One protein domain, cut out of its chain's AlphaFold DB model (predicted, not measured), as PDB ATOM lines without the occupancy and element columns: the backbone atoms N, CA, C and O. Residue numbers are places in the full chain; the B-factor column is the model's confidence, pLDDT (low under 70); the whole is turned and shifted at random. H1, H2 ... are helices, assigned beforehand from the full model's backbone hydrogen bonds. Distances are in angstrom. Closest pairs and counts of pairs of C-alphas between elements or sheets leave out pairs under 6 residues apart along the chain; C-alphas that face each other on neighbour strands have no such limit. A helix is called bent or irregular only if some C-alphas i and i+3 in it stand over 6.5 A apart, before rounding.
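AT A GLANCE: This is residues 8 to 123 and 168 to 195 of the 198 residues of the protein "Conserved domain protein" of Actinomyces sp. oral taxon 170 str. F0386 (UniProt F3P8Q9). A compact body of six shorter helices and long loops bears one arm, the longest helix H7, and residues 187 to 195, of which 187 to 194 belong to H7, stick out from that body. In that body H4 packs with its last part on H5, H6 follows close to H5, H1 and H3 are near each other almost at right angles, and a short parallel pairing joins residues 36 to 37 to residues 68 to 69. The printed part has 144 residues with seven named helices, H1 to H7 in order along the chain, and no named strand; the class is all helix, though 66 residues, under half, are in named elements. The whole is compact, with a radius of gyration of the C-alphas of 16.1 A and spans of 55 by 39 by 27 A.

HOW THE PARTS SIT: H7, residues 178 to 194, touches no helix. H4, residues 82 to 94, is irregular, with C-alphas 83 and 86 7.8 A apart. H4 touches H5, residues 99 to 105, with residues 89 to 93 alone, at a steep tilt of 49 degrees, opposite ways; the closest C-alphas, of Glu 93 and Arg 99, are 5.9 A apart. H4 only just touches H2, residues 45 to 51, with residues 91 to 94 alone and 3 pairs of C-alphas within 8 A; the closest, of Pro 46 and Ala 91, are 6.4 A apart. H6, residues 108 to 113, is close to H5 but not clearly touching, the closest C-alphas being those of Leu 104 and Ala 110 at 7.5 A. H1, residues 24 to 33, and H3, residues 59 to 64, are close but not clearly touching, about perpendicular at 74 degrees; the closest C-alphas, of Ala 27 and Leu 62, are 5.9 A apart. H7 is apart from H4 and H2, among others. In H1, H2, H3, H5, H6 and H7 every O i to N i+4 pair is within hydrogen-bond range; in H4, 7 of 9 are.

IN THESE COORDINATES: H7 is 24.1 A from first to last C-alpha and ends with C-alpha 194 at (95.769, 32.078, 69.810). H4 is 19.6 A long and begins with C-alpha 82 at (95.135, 29.451, 108.933). H1 is 14.0 A long and begins with C-alpha 24 at (122.018, 21.609, 93.134). H2, H3, H5 and H6 have 7, 6, 7 and 6 residues.

THE WHOLE: The two farthest C-alphas, of Leu 123 and His 195, are 56.0 A apart. Residues 124 to 167 are not printed, and C-alphas 123 and 168 are 32.1 A apart across this cut, which lies in the link from H6 to H7. The links H1 to H2 and H3 to H4 are long. Mean pLDDT of the printed part is 87.7; residues 168 to 180 and residue 182 are under 70.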
ATOM      1  N   ILE A   8     111.687  33.741  97.288       96.31
ATOM      2  CA  ILE A   8     111.085  32.793  96.344       96.31
ATOM      3  C   ILE A   8     110.110  31.892  97.098       96.31
ATOM      4  O   ILE A   8     110.509  31.153  97.992       96.31
ATOM      5  N   ALA A   9     108.844  31.913  96.692       94.12
ATOM      6  CA  ALA A   9     107.844  30.987  97.203       94.12
ATOM      7  C   ALA A   9     107.849  29.672  96.412       94.12
ATOM      8  O   ALA A   9     108.200  29.655  95.226       94.12
ATOM      9  N   HIS A  10     107.403  28.594  97.062       91.56
ATOM     10  CA  HIS A  10     107.249  27.228  96.540       91.56
ATOM     11  C   HIS A  10     108.565  26.516  96.187       91.56
ATOM     12  O   HIS A  10     108.761  25.362  96.563       91.56
ATOM     13  N   ALA A  11     109.446  27.176  95.424       92.75
ATOM     14  CA  ALA A  11     110.729  26.666  94.944       92.75
ATOM     15  C   ALA A  11     110.662  25.197  94.483       92.75
ATOM     16  O   ALA A  11     111.453  24.363  94.907       92.75
ATOM     17  N   SER A  12     109.695  24.877  93.617       86.88
ATOM     18  CA  SER A  12     109.389  23.493  93.218       86.88
ATOM     19  C   SER A  12     110.291  22.934  92.106       86.88
ATOM     20  O   SER A  12     110.128  21.782  91.723       86.88
ATOM     21  N   PHE A  13     111.216  23.736  91.561       90.06
ATOM     22  CA  PHE A  13     112.136  23.353  90.474       90.06
ATOM     23  C   PHE A  13     111.438  22.710  89.260       90.06
ATOM     24  O   PHE A  13     111.831  21.653  88.770       90.06
ATOM     25  N   VAL A  14     110.375  23.344  88.759       85.81
ATOM     26  CA  VAL A  14     109.611  22.792  87.632       85.81
ATOM     27  C   VAL A  14     110.369  22.975  86.315       85.81
ATOM     28  O   VAL A  14     110.567  24.097  85.842       85.81
ATOM     29  N   SER A  15     110.754  21.863  85.694       83.81
ATOM     30  CA  SER A  15     111.463  21.816  84.418       83.81
ATOM     31  C   SER A  15     110.578  22.235  83.235       83.81
ATOM     32  O   SER A  15     109.354  22.403  83.336       83.81
ATOM     33  N   ALA A  16     111.185  22.386  82.054       82.19
ATOM     34  CA  ALA A  16     110.448  22.676  80.821       82.19
ATOM     35  C   ALA A  16     109.381  21.607  80.515       82.19
ATOM     36  O   ALA A  16     108.310  21.936  80.011       82.19
ATOM     37  N   ALA A  17     109.644  20.355  80.900       78.25
ATOM     38  CA  ALA A  17     108.725  19.234  80.743       78.25
ATOM     39  C   ALA A  17     107.618  19.183  81.812       78.25
ATOM     40  O   ALA A  17     106.824  18.248  81.804       78.25
ATOM     41  N   GLY A  18     107.563  20.153  82.733       75.44
ATOM     42  CA  GLY A  18     106.569  20.165  83.806       75.44
ATOM     43  C   GLY A  18     106.832  19.076  84.841       75.44
ATOM     44  O   GLY A  18     105.907  18.405  85.271       75.44
ATOM     45  N   ARG A  19     108.091  18.839  85.211       76.12
ATOM     46  CA  ARG A  19     108.448  17.917  86.298       76.12
ATOM     47  C   ARG A  19     109.278  18.645  87.335       76.12
ATOM     48  O   ARG A  19     110.092  19.481  86.961       76.12
ATOM     49  N   SER A  20     109.085  18.317  88.606       82.38
ATOM     50  CA  SER A  20     109.950  18.803  89.680       82.38
ATOM     51  C   SER A  20     111.299  18.091  89.583       82.38
ATOM     52  O   SER A  20     111.376  16.876  89.753       82.38
ATOM     53  N   GLU A  21     112.357  18.830  89.260       88.56
ATOM     54  CA  GLU A  21     113.710  18.302  89.062       88.56
ATOM     55  C   GLU A  21     114.701  19.188  89.823       88.56
ATOM     56  O   GLU A  21     115.034  20.282  89.373       88.56
ATOM     57  N   PHE A  22     115.152  18.740  90.999       92.94
ATOM     58  CA  PHE A  22     116.074  19.517  91.830       92.94
ATOM     59  C   PHE A  22     117.400  19.792  91.103       92.94
ATOM     60  O   PHE A  22     118.024  18.877  90.567       92.94
ATOM     61  N   ASP A  23     117.848  21.047  91.149       94.81
ATOM     62  CA  ASP A  23     119.117  21.493  90.577       94.81
ATOM     63  C   ASP A  23     120.046  21.989  91.706       94.81
ATOM     64  O   ASP A  23     119.816  23.075  92.255       94.81
ATOM     65  N   PRO A  24     121.099  21.227  92.064       96.50
ATOM     66  CA  PRO A  24     122.018  21.609  93.134       96.50
ATOM     67  C   PRO A  24     122.845  22.855  92.794       96.50
ATOM     68  O   PRO A  24     123.166  23.636  93.686       96.50
ATOM     69  N   TYR A  25     123.152  23.094  91.514       96.38
ATOM     70  CA  TYR A  25     123.893  24.288  91.106       96.38
ATOM     71  C   TYR A  25     123.036  25.543  91.300       96.38
ATOM     72  O   TYR A  25     123.515  26.568  91.797       96.38
ATOM     73  N   LEU A  26     121.746  25.457  90.966       96.00
ATOM     74  CA  LEU A  26     120.810  26.544  91.232       96.00
ATOM     75  C   LEU A  26     120.606  26.757  92.740       96.00
ATOM     76  O   LEU A  26     120.536  27.906  93.172       96.00
ATOM     77  N   ALA A  27     120.570  25.693  93.547       97.56
ATOM     78  CA  ALA A  27     120.518  25.810  95.005       97.56
ATOM     79  C   ALA A  27     121.753  26.543  95.572       97.56
ATOM     80  O   ALA A  27     121.603  27.463  96.380       97.56
ATOM     81  N   ASP A  28     122.956  26.234  95.079       97.88
ATOM     82  CA  ASP A  28     124.184  26.954  95.444       97.88
ATOM     83  C   ASP A  28     124.149  28.425  95.003       97.88
ATOM     84  O   ASP A  28     124.629  29.319  95.706       97.88
ATOM     85  N   GLU A  29     123.587  28.721  93.828       97.25
ATOM     86  CA  GLU A  29     123.354  30.103  93.395       97.25
ATOM     87  C   GLU A  29     122.350  30.831  94.296       97.25
ATOM     88  O   GLU A  29     122.576  31.996  94.626       97.25
ATOM     89  N   MET A  30     121.278  30.162  94.724       97.62
ATOM     90  CA  MET A  30     120.283  30.706  95.654       97.62
ATOM     91  C   MET A  30     120.898  31.020  97.017       97.62
ATOM     92  O   MET A  30     120.660  32.102  97.559       97.62
ATOM     93  N   SER A  31     121.727  30.115  97.544       97.44
ATOM     94  CA  SER A  31     122.449  30.326  98.799       97.44
ATOM     95  C   SER A  31     123.405  31.516  98.696       97.44
ATOM     96  O   SER A  31     123.333  32.435  99.517       97.44
ATOM     97  N   ARG A  32     124.231  31.572  97.639       97.31
ATOM     98  CA  ARG A  32     125.181  32.676  97.408       97.31
ATOM     99  C   ARG A  32     124.500  34.025  97.207       97.31
ATOM    100  O   ARG A  32     124.989  35.031  97.712       97.31
ATOM    101  N   ALA A  33     123.391  34.052  96.472       96.81
ATOM    102  CA  ALA A  33     122.589  35.258  96.296       96.81
ATOM    103  C   ALA A  33     121.884  35.670  97.592       96.81
ATOM    104  O   ALA A  33     121.515  36.830  97.755       96.81
ATOM    105  N   GLY A  34     121.720  34.731  98.521       96.19
ATOM    106  CA  GLY A  34     121.149  35.025  99.809       96.19
ATOM    107  C   GLY A  34     119.639  35.196  99.775       96.19
ATOM    108  O   GLY A  34     119.108  36.043 100.493       96.19
ATOM    109  N   VAL A  35     118.953  34.418  98.944       96.75
ATOM    110  CA  VAL A  35     117.493  34.491  98.861       96.75
ATOM    111  C   VAL A  35     116.859  33.733 100.021       96.75
ATOM    112  O   VAL A  35     117.390  32.725 100.500       96.75
ATOM    113  N   TYR A  36     115.702  34.209 100.453       98.19
ATOM    114  CA  TYR A  36     114.808  33.466 101.324       98.19
ATOM    115  C   TYR A  36     113.888  32.584 100.491       98.19
ATOM    116  O   TYR A  36     113.482  32.959  99.389       98.19
ATOM    117  N   VAL A  37     113.575  31.402 101.013       98.19
ATOM    118  CA  VAL A  37     112.719  30.437 100.322       98.19
ATOM    119  C   VAL A  37     111.700  29.854 101.274       98.19
ATOM    120  O   VAL A  37     112.086  29.362 102.328       98.19
ATOM    121  N   ASP A  38     110.435  29.815 100.877       96.94
ATOM    122  CA  ASP A  38     109.495  28.832 101.415       96.94
ATOM    123  C   ASP A  38     109.181  27.771 100.359       96.94
ATOM    124  O   ASP A  38     109.229  28.035  99.158       96.94
ATOM    125  N   CYS A  39     108.851  26.567 100.818       94.50
ATOM    126  CA  CYS A  39     108.446  25.461  99.955       94.50
ATOM    127  C   CYS A  39     106.967  25.096 100.122       94.50
ATOM    128  O   CYS A  39     106.606  23.940  99.904       94.50
ATOM    129  N   THR A  40     106.132  26.049 100.564       92.00
ATOM    130  CA  THR A  40     104.682  25.862 100.763       92.00
ATOM    131  C   THR A  40     104.328  24.568 101.499       92.00
ATOM    132  O   THR A  40     103.466  23.799 101.071       92.00
ATOM    133  N   ILE A  41     105.038  24.275 102.589       92.06
ATOM    134  CA  ILE A  41     104.878  23.008 103.304       92.06
ATOM    135  C   ILE A  41     103.628  23.078 104.162       92.06
ATOM    136  O   ILE A  41     103.626  23.733 105.192       92.06
ATOM    137  N   VAL A  42     102.556  22.412 103.745       91.69
ATOM    138  CA  VAL A  42     101.297  22.350 104.502       91.69
ATOM    139  C   VAL A  42     101.328  21.239 105.552       91.69
ATOM    140  O   VAL A  42     102.111  20.298 105.453       91.69
ATOM    141  N   ALA A  43     100.445  21.318 106.552       91.44
ATOM    142  CA  ALA A  43     100.393  20.345 107.648       91.44
ATOM    143  C   ALA A  43     100.208  18.890 107.174       91.44
ATOM    144  O   ALA A  43     100.786  17.981 107.763       91.44
ATOM    145  N   ASP A  44      99.442  18.679 106.100       88.81
ATOM    146  CA  ASP A  44      99.160  17.349 105.542       88.81
ATOM    147  C   ASP A  44     100.194  16.881 104.499       88.81
ATOM    148  O   ASP A  44     100.098  15.783 103.952       88.81
ATOM    149  N   LEU A  45     101.232  17.682 104.224       88.19
ATOM    150  CA  LEU A  45     102.258  17.337 103.239       88.19
ATOM    151  C   LEU A  45     102.903  15.954 103.476       88.19
ATOM    152  O   LEU A  45     103.127  15.250 102.495       88.19
ATOM    153  N   PRO A  46     103.178  15.502 104.718       87.69
ATOM    154  CA  PRO A  46     103.712  14.159 104.939       87.69
ATOM    155  C   PRO A  46     102.789  13.047 104.422       87.69
ATOM    156  O   PRO A  46     103.278  12.051 103.893       87.69
ATOM    157  N   GLY A  47     101.468  13.231 104.530       87.88
ATOM    158  CA  GLY A  47     100.474  12.324 103.957       87.88
ATOM    159  C   GLY A  47     100.493  12.351 102.429       87.88
ATOM    160  O   GLY A  47     100.520  11.295 101.798       87.88
ATOM    161  N   ILE A  48     100.584  13.547 101.837       86.81
ATOM    162  CA  ILE A  48     100.708  13.731 100.380       86.81
ATOM    163  C   ILE A  48     101.971  13.036  99.846       86.81
ATOM    164  O   ILE A  48     101.892  12.294  98.874       86.81
ATOM    165  N   ILE A  49     103.122  13.208 100.509       87.50
ATOM    166  CA  ILE A  49     104.393  12.566 100.125       87.50
ATOM    167  C   ILE A  49     104.314  11.042 100.260       87.50
ATOM    168  O   ILE A  49     104.870  10.321  99.434       87.50
ATOM    169  N   ALA A  50     103.639  10.538 101.298       87.81
ATOM    170  CA  ALA A  50     103.448   9.102 101.477       87.81
ATOM    171  C   ALA A  50     102.578   8.490 100.365       87.81
ATOM    172  O   ALA A  50     102.807   7.343  99.982       87.81
ATOM    173  N   ALA A  51     101.601   9.245  99.849       89.06
ATOM    174  CA  ALA A  51     100.763   8.835  98.726       89.06
ATOM    175  C   ALA A  51     101.501   8.931  97.378       89.06
ATOM    176  O   ALA A  51     101.407   8.011  96.566       89.06
ATOM    177  N   ASP A  52     102.253  10.013  97.153       82.88
ATOM    178  CA  ASP A  52     103.090  10.207  95.970       82.88
ATOM    179  C   ASP A  52     104.377  11.001  96.311       82.88
ATOM    180  O   ASP A  52     104.337  12.221  96.519       82.88
ATOM    181  N   PRO A  53     105.554  10.342  96.316       84.81
ATOM    182  CA  PRO A  53     106.834  10.985  96.601       84.81
ATOM    183  C   PRO A  53     107.220  12.112  95.636       84.81
ATOM    184  O   PRO A  53     108.087  12.918  95.975       84.81
ATOM    185  N   ALA A  54     106.603  12.208  94.452       81.06
ATOM    186  CA  ALA A  54     106.867  13.288  93.499       81.06
ATOM    187  C   ALA A  54     106.451  14.676  94.027       81.06
ATOM    188  O   ALA A  54     106.908  15.696  93.503       81.06
ATOM    189  N   PHE A  55     105.624  14.725  95.076       80.38
ATOM    190  CA  PHE A  55     105.230  15.957  95.765       80.38
ATOM    191  C   PHE A  55     106.209  16.391  96.856       80.38
ATOM    192  O   PHE A  55     105.996  17.437  97.470       80.38
ATOM    193  N   ALA A  56     107.273  15.625  97.116       85.75
ATOM    194  CA  ALA A  56     108.272  16.001  98.105       85.75
ATOM    195  C   ALA A  56     108.977  17.306  97.686       85.75
ATOM    196  O   ALA A  56     109.658  17.337  96.656       85.75
ATOM    197  N   PRO A  57     108.848  18.399  98.461       88.50
ATOM    198  CA  PRO A  57     109.573  19.618  98.171       88.50
ATOM    199  C   PRO A  57     111.054  19.432  98.514       88.50
ATOM    200  O   PRO A  57     111.385  18.761  99.498       88.50
ATOM    201  N   PRO A  58     111.971  20.107  97.806       93.62
ATOM    202  CA  PRO A  58     113.402  19.996  98.065       93.62
ATOM    203  C   PRO A  58     113.848  20.814  99.291       93.62
ATOM    204  O   PRO A  58     114.974  21.297  99.330       93.62
ATOM    205  N   ALA A  59     112.995  21.000 100.306       95.56
ATOM    206  CA  ALA A  59     113.257  21.890 101.442       95.56
ATOM    207  C   ALA A  59     114.516  21.487 102.223       95.56
ATOM    208  O   ALA A  59     115.359  22.334 102.521       95.56
ATOM    209  N   ARG A  60     114.682  20.186 102.498       96.06
ATOM    210  CA  ARG A  60     115.896  19.659 103.133       96.06
ATOM    211  C   ARG A  60     117.129  19.857 102.254       96.06
ATOM    212  O   ARG A  60     118.151  20.297 102.763       96.06
ATOM    213  N   GLN A  61     117.030  19.574 100.956       97.19
ATOM    214  CA  GLN A  61     118.153  19.712 100.023       97.19
ATOM    215  C   GLN A  61     118.588  21.179  99.910       97.19
ATOM    216  O   GLN A  61     119.762  21.499 100.042       97.19
ATOM    217  N   LEU A  62     117.636  22.100  99.751       98.00
ATOM    218  CA  LEU A  62     117.891  23.540  99.757       98.00
ATOM    219  C   LEU A  62     118.583  23.987 101.053       98.00
ATOM    220  O   LEU A  62     119.566  24.724 101.001       98.00
ATOM    221  N   TRP A  63     118.100  23.525 102.209       98.12
ATOM    222  CA  TRP A  63     118.730  23.816 103.496       98.12
ATOM    223  C   TRP A  63     120.162  23.258 103.592       98.12
ATOM    224  O   TRP A  63     121.057  23.979 104.029       98.12
ATOM    225  N   GLU A  64     120.407  22.026 103.134       98.12
ATOM    226  CA  GLU A  64     121.745  21.407 103.092       98.12
ATOM    227  C   GLU A  64     122.721  22.191 102.193       98.12
ATOM    228  O   GLU A  64     123.910  22.272 102.497       98.12
ATOM    229  N   HIS A  65     122.213  22.847 101.145       98.38
ATOM    230  CA  HIS A  65     122.956  23.783 100.292       98.38
ATOM    231  C   HIS A  65     123.090  25.202 100.888       98.38
ATOM    232  O   HIS A  65     123.616  26.109 100.247       98.38
ATOM    233  N   GLY A  66     122.618  25.435 102.117       97.81
ATOM    234  CA  GLY A  66     122.732  26.720 102.808       97.81
ATOM    235  C   GLY A  66     121.721  27.775 102.352       97.81
ATOM    236  O   GLY A  66     121.948  28.971 102.555       97.81
ATOM    237  N   VAL A  67     120.623  27.375 101.707       98.31
ATOM    238  CA  VAL A  67     119.515  28.281 101.380       98.31
ATOM    239  C   VAL A  67     118.717  28.602 102.646       98.31
ATOM    240  O   VAL A  67     118.496  27.754 103.513       98.31
ATOM    241  N   ARG A  68     118.264  29.854 102.774       98.12
ATOM    242  CA  ARG A  68     117.557  30.337 103.966       98.12
ATOM    243  C   ARG A  68     116.078  29.959 103.908       98.12
ATOM    244  O   ARG A  68     115.263  30.721 103.393       98.12
ATOM    245  N   ILE A  69     115.733  28.806 104.476       98.44
ATOM    246  CA  ILE A  69     114.342  28.334 104.497       98.44
ATOM    247  C   ILE A  69     113.495  29.110 105.504       98.44
ATOM    248  O   ILE A  69     113.851  29.169 106.678       98.44
ATOM    249  N   VAL A  70     112.366  29.655 105.062       98.12
ATOM    250  CA  VAL A  70     111.350  30.367 105.845       98.12
ATOM    251  C   VAL A  70     110.085  29.516 105.933       98.12
ATOM    252  O   VAL A  70     109.761  28.764 105.015       98.12
ATOM    253  N   ALA A  71     109.363  29.622 107.047       97.12
ATOM    254  CA  ALA A  71     108.079  28.957 107.202       97.12
ATOM    255  C   ALA A  71     107.002  29.664 106.357       97.12
ATOM    256  O   ALA A  71     106.563  30.763 106.697       97.12
ATOM    257  N   GLY A  72     106.557  29.013 105.281       94.19
ATOM    258  CA  GLY A  72     105.466  29.446 104.408       94.19
ATOM    259  C   GLY A  72     104.594  28.250 104.021       94.19
ATOM    260  O   GLY A  72     105.113  27.174 103.725       94.19
ATOM    261  N   HIS A  73     103.272  28.427 104.091       90.62
ATOM    262  CA  HIS A  73     102.294  27.326 104.083       90.62
ATOM    263  C   HIS A  73     101.114  27.558 103.122       90.62
ATOM    264  O   HIS A  73     100.181  26.757 103.111       90.62
ATOM    265  N   ASP A  74     101.077  28.697 102.421       89.56
ATOM    266  CA  ASP A  74      99.910  29.154 101.645       89.56
ATOM    267  C   ASP A  74      98.581  29.052 102.412       89.56
ATOM    268  O   ASP A  74      97.534  28.670 101.894       89.56
ATOM    269  N   ALA A  75      98.620  29.390 103.701       86.69
ATOM    270  CA  ALA A  75      97.464  29.244 104.565       86.69
ATOM    271  C   ALA A  75      96.295  30.126 104.081       86.69
ATOM    272  O   ALA A  75      96.424  31.342 103.949       86.69
ATOM    273  N   GLY A  76      95.137  29.508 103.855       82.94
ATOM    274  CA  GLY A  76      93.952  30.120 103.254       82.94
ATOM    275  C   GLY A  76      93.455  29.390 102.003       82.94
ATOM    276  O   GLY A  76      92.290  29.558 101.645       82.94
ATOM    277  N   ILE A  77      94.288  28.553 101.373       82.44
ATOM    278  CA  ILE A  77      93.864  27.675 100.271       82.44
ATOM    279  C   ILE A  77      93.058  26.466 100.794       82.44
ATOM    280  O   ILE A  77      93.139  26.139 101.987       82.44
ATOM    281  N   PRO A  78      92.279  25.770  99.938       78.31
ATOM    282  CA  PRO A  78      91.618  24.524 100.321       78.31
ATOM    283  C   PRO A  78      92.592  23.541 100.988       78.31
ATOM    284  O   PRO A  78      93.732  23.408 100.558       78.31
ATOM    285  N   ALA A  79      92.149  22.880 102.059       75.81
ATOM    286  CA  ALA A  79      92.949  21.967 102.889       75.81
ATOM    287  C   ALA A  79      94.161  22.574 103.647       75.81
ATOM    288  O   ALA A  79      94.773  21.864 104.443       75.81
ATOM    289  N   SER A  80      94.454  23.879 103.533       83.81
ATOM    290  CA  SER A  80      95.481  24.580 104.335       83.81
ATOM    291  C   SER A  80      94.866  25.738 105.138       83.81
ATOM    292  O   SER A  80      94.994  26.909 104.782       83.81
ATOM    293  N   PRO A  81      94.124  25.466 106.224       85.19
ATOM    294  CA  PRO A  81      93.496  26.522 107.012       85.19
ATOM    295  C   PRO A  81      94.523  27.308 107.841       85.19
ATOM    296  O   PRO A  81      95.486  26.741 108.348       85.19
ATOM    297  N   GLN A  82      94.253  28.589 108.118       83.88
ATOM    298  CA  GLN A  82      95.135  29.451 108.933       83.88
ATOM    299  C   GLN A  82      95.517  28.852 110.299       83.88
ATOM    300  O   GLN A  82      96.653  28.980 110.748       83.88
ATOM    301  N   ARG A  83      94.593  28.129 110.939       84.75
ATOM    302  CA  ARG A  83      94.823  27.464 112.234       84.75
ATOM    303  C   ARG A  83      95.801  26.277 112.184       84.75
ATOM    304  O   ARG A  83      96.189  25.789 113.238       84.75
ATOM    305  N   ALA A  84      96.181  25.787 111.000       88.44
ATOM    306  CA  ALA A  84      97.098  24.652 110.840       88.44
ATOM    307  C   ALA A  84      98.585  25.052 110.867       88.44
ATOM    308  O   ALA A  84      99.441  24.206 110.617       88.44
ATOM    309  N   TYR A  85      98.909  26.308 111.197       91.62
ATOM    310  CA  TYR A  85     100.281  26.830 111.183       91.62
ATOM    311  C   TYR A  85     101.282  25.942 111.942       91.62
ATOM    312  O   TYR A  85     102.327  25.593 111.403       91.62
ATOM    313  N   VAL A  86     100.946  25.494 113.160       93.88
ATOM    314  CA  VAL A  86     101.829  24.610 113.948       93.88
ATOM    315  C   VAL A  86     102.029  23.248 113.274       93.88
ATOM    316  O   VAL A  86     103.146  22.731 113.275       93.88
ATOM    317  N   GLY A  87     100.988  22.696 112.644       93.44
ATOM    318  CA  GLY A  87     101.098  21.461 111.862       93.44
ATOM    319  C   GLY A  87     102.035  21.620 110.663       93.44
ATOM    320  O   GLY A  87     102.810  20.723 110.356       93.44
ATOM    321  N   GLY A  88     102.039  22.796 110.037       93.81
ATOM    322  CA  GLY A  88     102.998  23.154 108.994       93.81
ATOM    323  C   GLY A  88     104.454  23.178 109.472       93.81
ATOM    324  O   GLY A  88     105.340  22.641 108.808       93.81
ATOM    325  N   LEU A  89     104.709  23.701 110.677       96.75
ATOM    326  CA  LEU A  89     106.039  23.639 111.299       96.75
ATOM    327  C   LEU A  89     106.473  22.195 111.596       96.75
ATOM    328  O   LEU A  89     107.625  21.832 111.369       96.75
ATOM    329  N   GLN A  90     105.553  21.353 112.072       96.44
ATOM    330  CA  GLN A  90     105.813  19.922 112.265       96.44
ATOM    331  C   GLN A  90     106.093  19.211 110.934       96.44
ATOM    332  O   GLN A  90     106.954  18.336 110.878       96.44
ATOM    333  N   ALA A  91     105.420  19.612 109.854       95.19
ATOM    334  CA  ALA A  91     105.680  19.098 108.516       95.19
ATOM    335  C   ALA A  91     107.060  19.530 107.981       95.19
ATOM    336  O   ALA A  91     107.749  18.722 107.368       95.19
ATOM    337  N   LEU A  92     107.524  20.754 108.268       96.44
ATOM    338  CA  LEU A  92     108.907  21.167 107.974       96.44
ATOM    339  C   LEU A  92     109.931  20.264 108.680       96.44
ATOM    340  O   LEU A  92     110.910  19.837 108.068       96.44
ATOM    341  N   GLU A  93     109.697  19.947 109.956       96.38
ATOM    342  CA  GLU A  93     110.548  19.020 110.710       96.38
ATOM    343  C   GLU A  93     110.512  17.600 110.116       96.38
ATOM    344  O   GLU A  93     111.559  16.970 109.963       96.38
ATOM    345  N   SER A  94     109.335  17.102 109.727       93.50
ATOM    346  CA  SER A  94     109.187  15.739 109.200       93.50
ATOM    347  C   SER A  94     109.796  15.546 107.809       93.50
ATOM    348  O   SER A  94     110.288  14.455 107.519       93.50
ATOM    349  N   VAL A  95     109.862  16.595 106.977       91.62
ATOM    350  CA  VAL A  95     110.623  16.562 105.711       91.62
ATOM    351  C   VAL A  95     112.136  16.726 105.913       91.62
ATOM    352  O   VAL A  95     112.902  16.711 104.950       91.62
ATOM    353  N   GLY A  96     112.588  16.840 107.165       93.44
ATOM    354  CA  GLY A  96     113.989  16.711 107.548       93.44
ATOM    355  C   GLY A  96     114.723  18.017 107.835       93.44
ATOM    356  O   GLY A  96     115.953  17.988 107.903       93.44
ATOM    357  N   LEU A  97     114.024  19.142 108.030       97.44
ATOM    358  CA  LEU A  97     114.668  20.323 108.612       97.44
ATOM    359  C   LEU A  97     114.932  20.092 110.107       97.44
ATOM    360  O   LEU A  97     114.030  19.664 110.832       97.44
ATOM    361  N   PRO A  98     116.125  20.434 110.624       97.69
ATOM    362  CA  PRO A  98     116.362  20.393 112.059       97.69
ATOM    363  C   PRO A  98     115.388  21.305 112.808       97.69
ATOM    364  O   PRO A  98     115.124  22.430 112.394       97.69
ATOM    365  N   ARG A  99     114.912  20.874 113.974       97.50
ATOM    366  CA  ARG A  99     113.947  21.635 114.785       97.50
ATOM    367  C   ARG A  99     114.351  23.083 115.055       97.50
ATOM    368  O   ARG A  99     113.525  23.988 114.967       97.50
ATOM    369  N   THR A 100     115.623  23.312 115.373       97.56
ATOM    370  CA  THR A 100     116.163  24.663 115.575       97.56
ATOM    371  C   THR A 100     115.988  25.520 114.323       97.56
ATOM    372  O   THR A 100     115.610  26.682 114.425       97.56
ATOM    373  N   GLU A 101     116.185  24.938 113.141       98.25
ATOM    374  CA  GLU A 101     116.002  25.613 111.857       98.25
ATOM    375  C   GLU A 101     114.537  25.932 111.584       98.25
ATOM    376  O   GLU A 101     114.252  27.013 111.078       98.25
ATOM    377  N   VAL A 102     113.610  25.058 111.985       98.62
ATOM    378  CA  VAL A 102     112.166  25.329 111.911       98.62
ATOM    379  C   VAL A 102     111.780  26.511 112.804       98.62
ATOM    380  O   VAL A 102     111.071  27.416 112.365       98.62
ATOM    381  N   LEU A 103     112.289  26.561 114.041       98.31
ATOM    382  CA  LEU A 103     112.033  27.686 114.948       98.31
ATOM    383  C   LEU A 103     112.601  29.000 114.393       98.31
ATOM    384  O   LEU A 103     111.925  30.025 114.449       98.31
ATOM    385  N   LEU A 104     113.805  28.982 113.812       98.50
ATOM    386  CA  LEU A 104     114.388  30.153 113.145       98.50
ATOM    387  C   LEU A 104     113.572  30.572 111.914       98.50
ATOM    388  O   LEU A 104     113.307  31.762 111.741       98.50
ATOM    389  N   ALA A 105     113.140  29.604 111.099       98.50
ATOM    390  CA  ALA A 105     112.309  29.806 109.912       98.50
ATOM    391  C   ALA A 105     110.961  30.463 110.231       98.50
ATOM    392  O   ALA A 105     110.440  31.180 109.383       98.50
ATOM    393  N   ALA A 106     110.425  30.249 111.436       98.12
ATOM    394  CA  ALA A 106     109.179  30.847 111.916       98.12
ATOM    395  C   ALA A 106     109.370  32.153 112.717       98.12
ATOM    396  O   ALA A 106     108.388  32.776 113.110       98.12
ATOM    397  N   THR A 107     110.613  32.567 112.997       98.44
ATOM    398  CA  THR A 107     110.915  33.727 113.856       98.44
ATOM    399  C   THR A 107     111.889  34.691 113.176       98.44
ATOM    400  O   THR A 107     111.517  35.389 112.237       98.44
ATOM    401  N   SER A 108     113.144  34.736 113.621       98.06
ATOM    402  CA  SER A 108     114.159  35.698 113.178       98.06
ATOM    403  C   SER A 108     114.391  35.687 111.667       98.06
ATOM    404  O   SER A 108     114.564  36.744 111.063       98.06
ATOM    405  N   ARG A 109     114.347  34.511 111.031       98.19
ATOM    406  CA  ARG A 109     114.535  34.392 109.585       98.19
ATOM    407  C   ARG A 109     113.303  34.838 108.808       98.19
ATOM    408  O   ARG A 109     113.470  35.498 107.791       98.19
ATOM    409  N   ALA A 110     112.095  34.534 109.292       97.75
ATOM    410  CA  ALA A 110     110.864  35.070 108.708       97.75
ATOM    411  C   ALA A 110     110.843  36.599 108.794       97.75
ATOM    412  O   ALA A 110     110.595  37.258 107.790       97.75
ATOM    413  N   ALA A 111     111.190  37.160 109.957       97.62
ATOM    414  CA  ALA A 111     111.298  38.605 110.136       97.62
ATOM    415  C   ALA A 111     112.306  39.210 109.147       97.62
ATOM    416  O   ALA A 111     112.000  40.195 108.483       97.62
ATOM    417  N   ALA A 112     113.480  38.599 108.986       97.19
ATOM    418  CA  ALA A 112     114.473  39.067 108.026       97.19
ATOM    419  C   ALA A 112     113.997  38.972 106.566       97.19
ATOM    420  O   ALA A 112     114.261  39.885 105.787       97.19
ATOM    421  N   ALA A 113     113.260  37.917 106.213       97.19
ATOM    422  CA  ALA A 113     112.742  37.693 104.866       97.19
ATOM    423  C   ALA A 113     111.735  38.754 104.405       97.19
ATOM    424  O   ALA A 113     111.648  39.034 103.213       97.19
ATOM    425  N   ILE A 114     111.009  39.364 105.344       95.19
ATOM    426  CA  ILE A 114     110.018  40.413 105.068       95.19
ATOM    427  C   ILE A 114     110.529  41.827 105.388       95.19
ATOM    428  O   ILE A 114     109.743  42.770 105.442       95.19
ATOM    429  N   GLY A 115     111.836  41.992 105.623       94.69
ATOM    430  CA  GLY A 115     112.441  43.300 105.905       94.69
ATOM    431  C   GLY A 115     112.237  43.817 107.336       94.69
ATOM    432  O   GLY A 115     112.434  44.999 107.595       94.69
ATOM    433  N   CYS A 116     111.876  42.946 108.279       95.69
ATOM    434  CA  CYS A 116     111.670  43.260 109.698       95.69
ATOM    435  C   CYS A 116     112.819  42.783 110.609       95.69
ATOM    436  O   CYS A 116     112.660  42.703 111.832       95.69
ATOM    437  N   ALA A 117     113.989  42.462 110.045       94.31
ATOM    438  CA  ALA A 117     115.191  42.232 110.844       94.31
ATOM    439  C   ALA A 117     115.530  43.481 111.676       94.31
ATOM    440  O   ALA A 117     115.431  44.605 111.193       94.31
ATOM    441  N   GLY A 118     115.928  43.284 112.935       92.75
ATOM    442  CA  GLY A 118     116.171  44.390 113.870       92.75
ATOM    443  C   GLY A 118     114.903  45.016 114.464       92.75
ATOM    444  O   GLY A 118     115.022  45.906 115.296       92.75
ATOM    445  N   VAL A 119     113.712  44.552 114.062       96.19
ATOM    446  CA  VAL A 119     112.420  45.010 114.595       96.19
ATOM    447  C   VAL A 119     111.774  43.923 115.450       96.19
ATOM    448  O   VAL A 119     111.492  44.167 116.614       96.19
ATOM    449  N   THR A 120     111.583  42.713 114.914       95.88
ATOM    450  CA  THR A 120     110.913  41.600 115.616       95.88
ATOM    451  C   THR A 120     111.582  40.251 115.304       95.88
ATOM    452  O   THR A 120     112.593  40.186 114.601       95.88
ATOM    453  N   GLY A 121     111.050  39.159 115.857       94.19
ATOM    454  CA  GLY A 121     111.509  37.787 115.606       94.19
ATOM    455  C   GLY A 121     112.704  37.324 116.451       94.19
ATOM    456  O   GLY A 121     113.108  36.167 116.334       94.19
ATOM    457  N   VAL A 122     113.260  38.181 117.315       96.31
ATOM    458  CA  VAL A 122     114.334  37.848 118.270       96.31
ATOM    459  C   VAL A 122     113.991  38.409 119.648       96.31
ATOM    460  O   VAL A 122     113.613  39.569 119.774       96.31
ATOM    461  N   LEU A 123     114.180  37.608 120.699       95.75
ATOM    462  CA  LEU A 123     114.030  38.058 122.084       95.75
ATOM    463  C   LEU A 123     115.333  38.702 122.572       95.75
ATOM    464  O   LEU A 123     116.240  38.028 123.060       95.75
ATOM    465  N   ALA A 168      92.226  17.282 111.429       45.16
ATOM    466  CA  ALA A 168      92.902  16.997 110.171       45.16
ATOM    467  C   ALA A 168      91.864  16.495 109.155       45.16
ATOM    468  O   ALA A 168      90.964  15.735 109.515       45.16
ATOM    469  N   SER A 169      91.942  16.974 107.913       44.62
ATOM    470  CA  SER A 169      91.062  16.477 106.858       44.62
ATOM    471  C   SER A 169      91.334  14.987 106.668       44.62
ATOM    472  O   SER A 169      92.461  14.616 106.369       44.62
ATOM    473  N   GLU A 170      90.318  14.139 106.834       43.53
ATOM    474  CA  GLU A 170      90.412  12.713 106.485       43.53
ATOM    475  C   GLU A 170      90.201  12.476 104.984       43.53
ATOM    476  O   GLU A 170      90.490  11.397 104.473       43.53
ATOM    477  N   THR A 171      89.706  13.487 104.269       44.94
ATOM    478  CA  THR A 171      89.541  13.443 102.819       44.94
ATOM    479  C   THR A 171      90.771  14.076 102.176       44.94
ATOM    480  O   THR A 171      90.975  15.285 102.351       44.94
ATOM    481  N   PRO A 172      91.584  13.315 101.425       47.41
ATOM    482  CA  PRO A 172      92.633  13.902 100.612       47.41
ATOM    483  C   PRO A 172      91.969  14.819  99.585       47.41
ATOM    484  O   PRO A 172      91.116  14.379  98.810       47.41
ATOM    485  N   ALA A 173      92.329  16.101  99.580       54.41
ATOM    486  CA  ALA A 173      92.143  16.882  98.368       54.41
ATOM    487  C   ALA A 173      93.067  16.269  97.313       54.41
ATOM    488  O   ALA A 173      94.223  15.971  97.614       54.41
ATOM    489  N   GLU A 174      92.563  16.046  96.101       52.53
ATOM    490  CA  GLU A 174      93.402  15.581  95.001       52.53
ATOM    491  C   GLU A 174      94.501  16.628  94.789       52.53
ATOM    492  O   GLU A 174      94.233  17.772  94.411       52.53
ATOM    493  N   ALA A 175      95.732  16.279  95.166       54.38
ATOM    494  CA  ALA A 175      96.843  17.209  95.132       54.38
ATOM    495  C   ALA A 175      97.183  17.484  93.664       54.38
ATOM    496  O   ALA A 175      97.826  16.679  92.996       54.38
ATOM    497  N   VAL A 176      96.745  18.623  93.130       60.56
ATOM    498  CA  VAL A 176      97.212  19.082  91.821       60.56
ATOM    499  C   VAL A 176      98.606  19.661  92.024       60.56
ATOM    500  O   VAL A 176      98.776  20.733  92.605       60.56
ATOM    501  N   GLY A 177      99.626  18.916  91.600       60.91
ATOM    502  CA  GLY A 177     101.017  19.322  91.785       60.91
ATOM    503  C   GLY A 177     101.349  20.627  91.053       60.91
ATOM    504  O   GLY A 177     100.727  20.929  90.031       60.91
ATOM    505  N   PRO A 178     102.375  21.382  91.500       63.75
ATOM    506  CA  PRO A 178     102.788  22.641  90.869       63.75
ATOM    507  C   PRO A 178     102.994  22.512  89.356       63.75
ATOM    508  O   PRO A 178     102.632  23.398  88.587       63.75
ATOM    509  N   SER A 179     103.519  21.368  88.922       66.38
ATOM    510  CA  SER A 179     103.684  20.988  87.521       66.38
ATOM    511  C   SER A 179     102.385  20.924  86.720       66.38
ATOM    512  O   SER A 179     102.338  21.445  85.607       66.38
ATOM    513  N   ALA A 180     101.340  20.300  87.272       69.00
ATOM    514  CA  ALA A 180     100.038  20.186  86.622       69.00
ATOM    515  C   ALA A 180      99.361  21.562  86.539       69.00
ATOM    516  O   ALA A 180      98.947  21.979  85.459       69.00
ATOM    517  N   THR A 181      99.390  22.331  87.631       70.19
ATOM    518  CA  THR A 181      98.897  23.717  87.668       70.19
ATOM    519  C   THR A 181      99.620  24.609  86.652       70.19
ATOM    520  O   THR A 181      98.994  25.375  85.918       70.19
ATOM    521  N   LEU A 182     100.951  24.497  86.551       69.62
ATOM    522  CA  LEU A 182     101.743  25.236  85.564       69.62
ATOM    523  C   LEU A 182     101.457  24.784  84.131       69.62
ATOM    524  O   LEU A 182     101.449  25.625  83.232       69.62
ATOM    525  N   ALA A 183     101.234  23.490  83.896       73.94
ATOM    526  CA  ALA A 183     100.869  22.970  82.582       73.94
ATOM    527  C   ALA A 183      99.517  23.535  82.123       73.94
ATOM    528  O   ALA A 183      99.442  24.092  81.027       73.94
ATOM    529  N   GLU A 184      98.497  23.508  82.986       77.31
ATOM    530  CA  GLU A 184      97.195  24.125  82.709       77.31
ATOM    531  C   GLU A 184      97.315  25.628  82.443       77.31
ATOM    532  O   GLU A 184      96.683  26.160  81.526       77.31
ATOM    533  N   TRP A 185      98.137  26.335  83.224       72.56
ATOM    534  CA  TRP A 185      98.357  27.766  83.028       72.56
ATOM    535  C   TRP A 185      99.070  28.058  81.704       72.56
ATOM    536  O   TRP A 185      98.659  28.957  80.973       72.56
ATOM    537  N   ARG A 186     100.099  27.279  81.346       79.69
ATOM    538  CA  ARG A 186     100.789  27.387  80.050       79.69
ATOM    539  C   ARG A 186      99.835  27.116  78.895       79.69
ATOM    540  O   ARG A 186      99.847  27.859  77.917       79.69
ATOM    541  N   GLU A 187      98.988  26.096  79.009       83.75
ATOM    542  CA  GLU A 187      97.978  25.785  78.002       83.75
ATOM    543  C   GLU A 187      96.951  26.914  77.873       83.75
ATOM    544  O   GLU A 187      96.623  27.334  76.760       83.75
ATOM    545  N   ARG A 188      96.491  27.467  79.002       82.00
ATOM    546  CA  ARG A 188      95.588  28.620  79.037       82.00
ATOM    547  C   ARG A 188      96.221  29.846  78.380       82.00
ATOM    548  O   ARG A 188      95.572  30.455  77.535       82.00
ATOM    549  N   SER A 189      97.476  30.157  78.694       79.62
ATOM    550  CA  SER A 189      98.243  31.245  78.074       79.62
ATOM    551  C   SER A 189      98.443  31.024  76.573       79.62
ATOM    552  O   SER A 189      98.233  31.941  75.784       79.62
ATOM    553  N   ALA A 190      98.765  29.801  76.142       85.94
ATOM    554  CA  ALA A 190      98.890  29.460  74.724       85.94
ATOM    555  C   ALA A 190      97.546  29.557  73.981       85.94
ATOM    556  O   ALA A 190      97.496  29.965  72.823       85.94
ATOM    557  N   ARG A 191      96.438  29.187  74.633       82.56
ATOM    558  CA  ARG A 191      95.080  29.352  74.101       82.56
ATOM    559  C   ARG A 191      94.695  30.828  73.995       82.56
ATOM    560  O   ARG A 191      94.217  31.218  72.938       82.56
ATOM    561  N   ALA A 192      94.970  31.637  75.017       80.25
ATOM    562  CA  ALA A 192      94.741  33.082  74.990       80.25
ATOM    563  C   ALA A 192      95.567  33.771  73.887       80.25
ATOM    564  O   ALA A 192      95.035  34.557  73.114       80.25
ATOM    565  N   ALA A 193      96.838  33.395  73.714       84.88
ATOM    566  CA  ALA A 193      97.684  33.921  72.640       84.88
ATOM    567  C   ALA A 193      97.175  33.573  71.224       84.88
ATOM    568  O   ALA A 193      97.461  34.298  70.274       84.88
ATOM    569  N   ARG A 194      96.421  32.474  71.074       87.31
ATOM    570  CA  ARG A 194      95.769  32.078  69.810       87.31
ATOM    571  C   ARG A 194      94.423  32.772  69.572       87.31
ATOM    572  O   ARG A 194      93.945  32.761  68.442       87.31
ATOM    573  N   HIS A 195      93.834  33.369  70.606       76.06
ATOM    574  CA  HIS A 195      92.552  34.070  70.553       76.06
ATOM    575  C   HIS A 195      92.647  35.405  71.312       76.06
ATOM    576  O   HIS A 195      92.009  35.554  72.349       76.06
TER     577      HIS A 195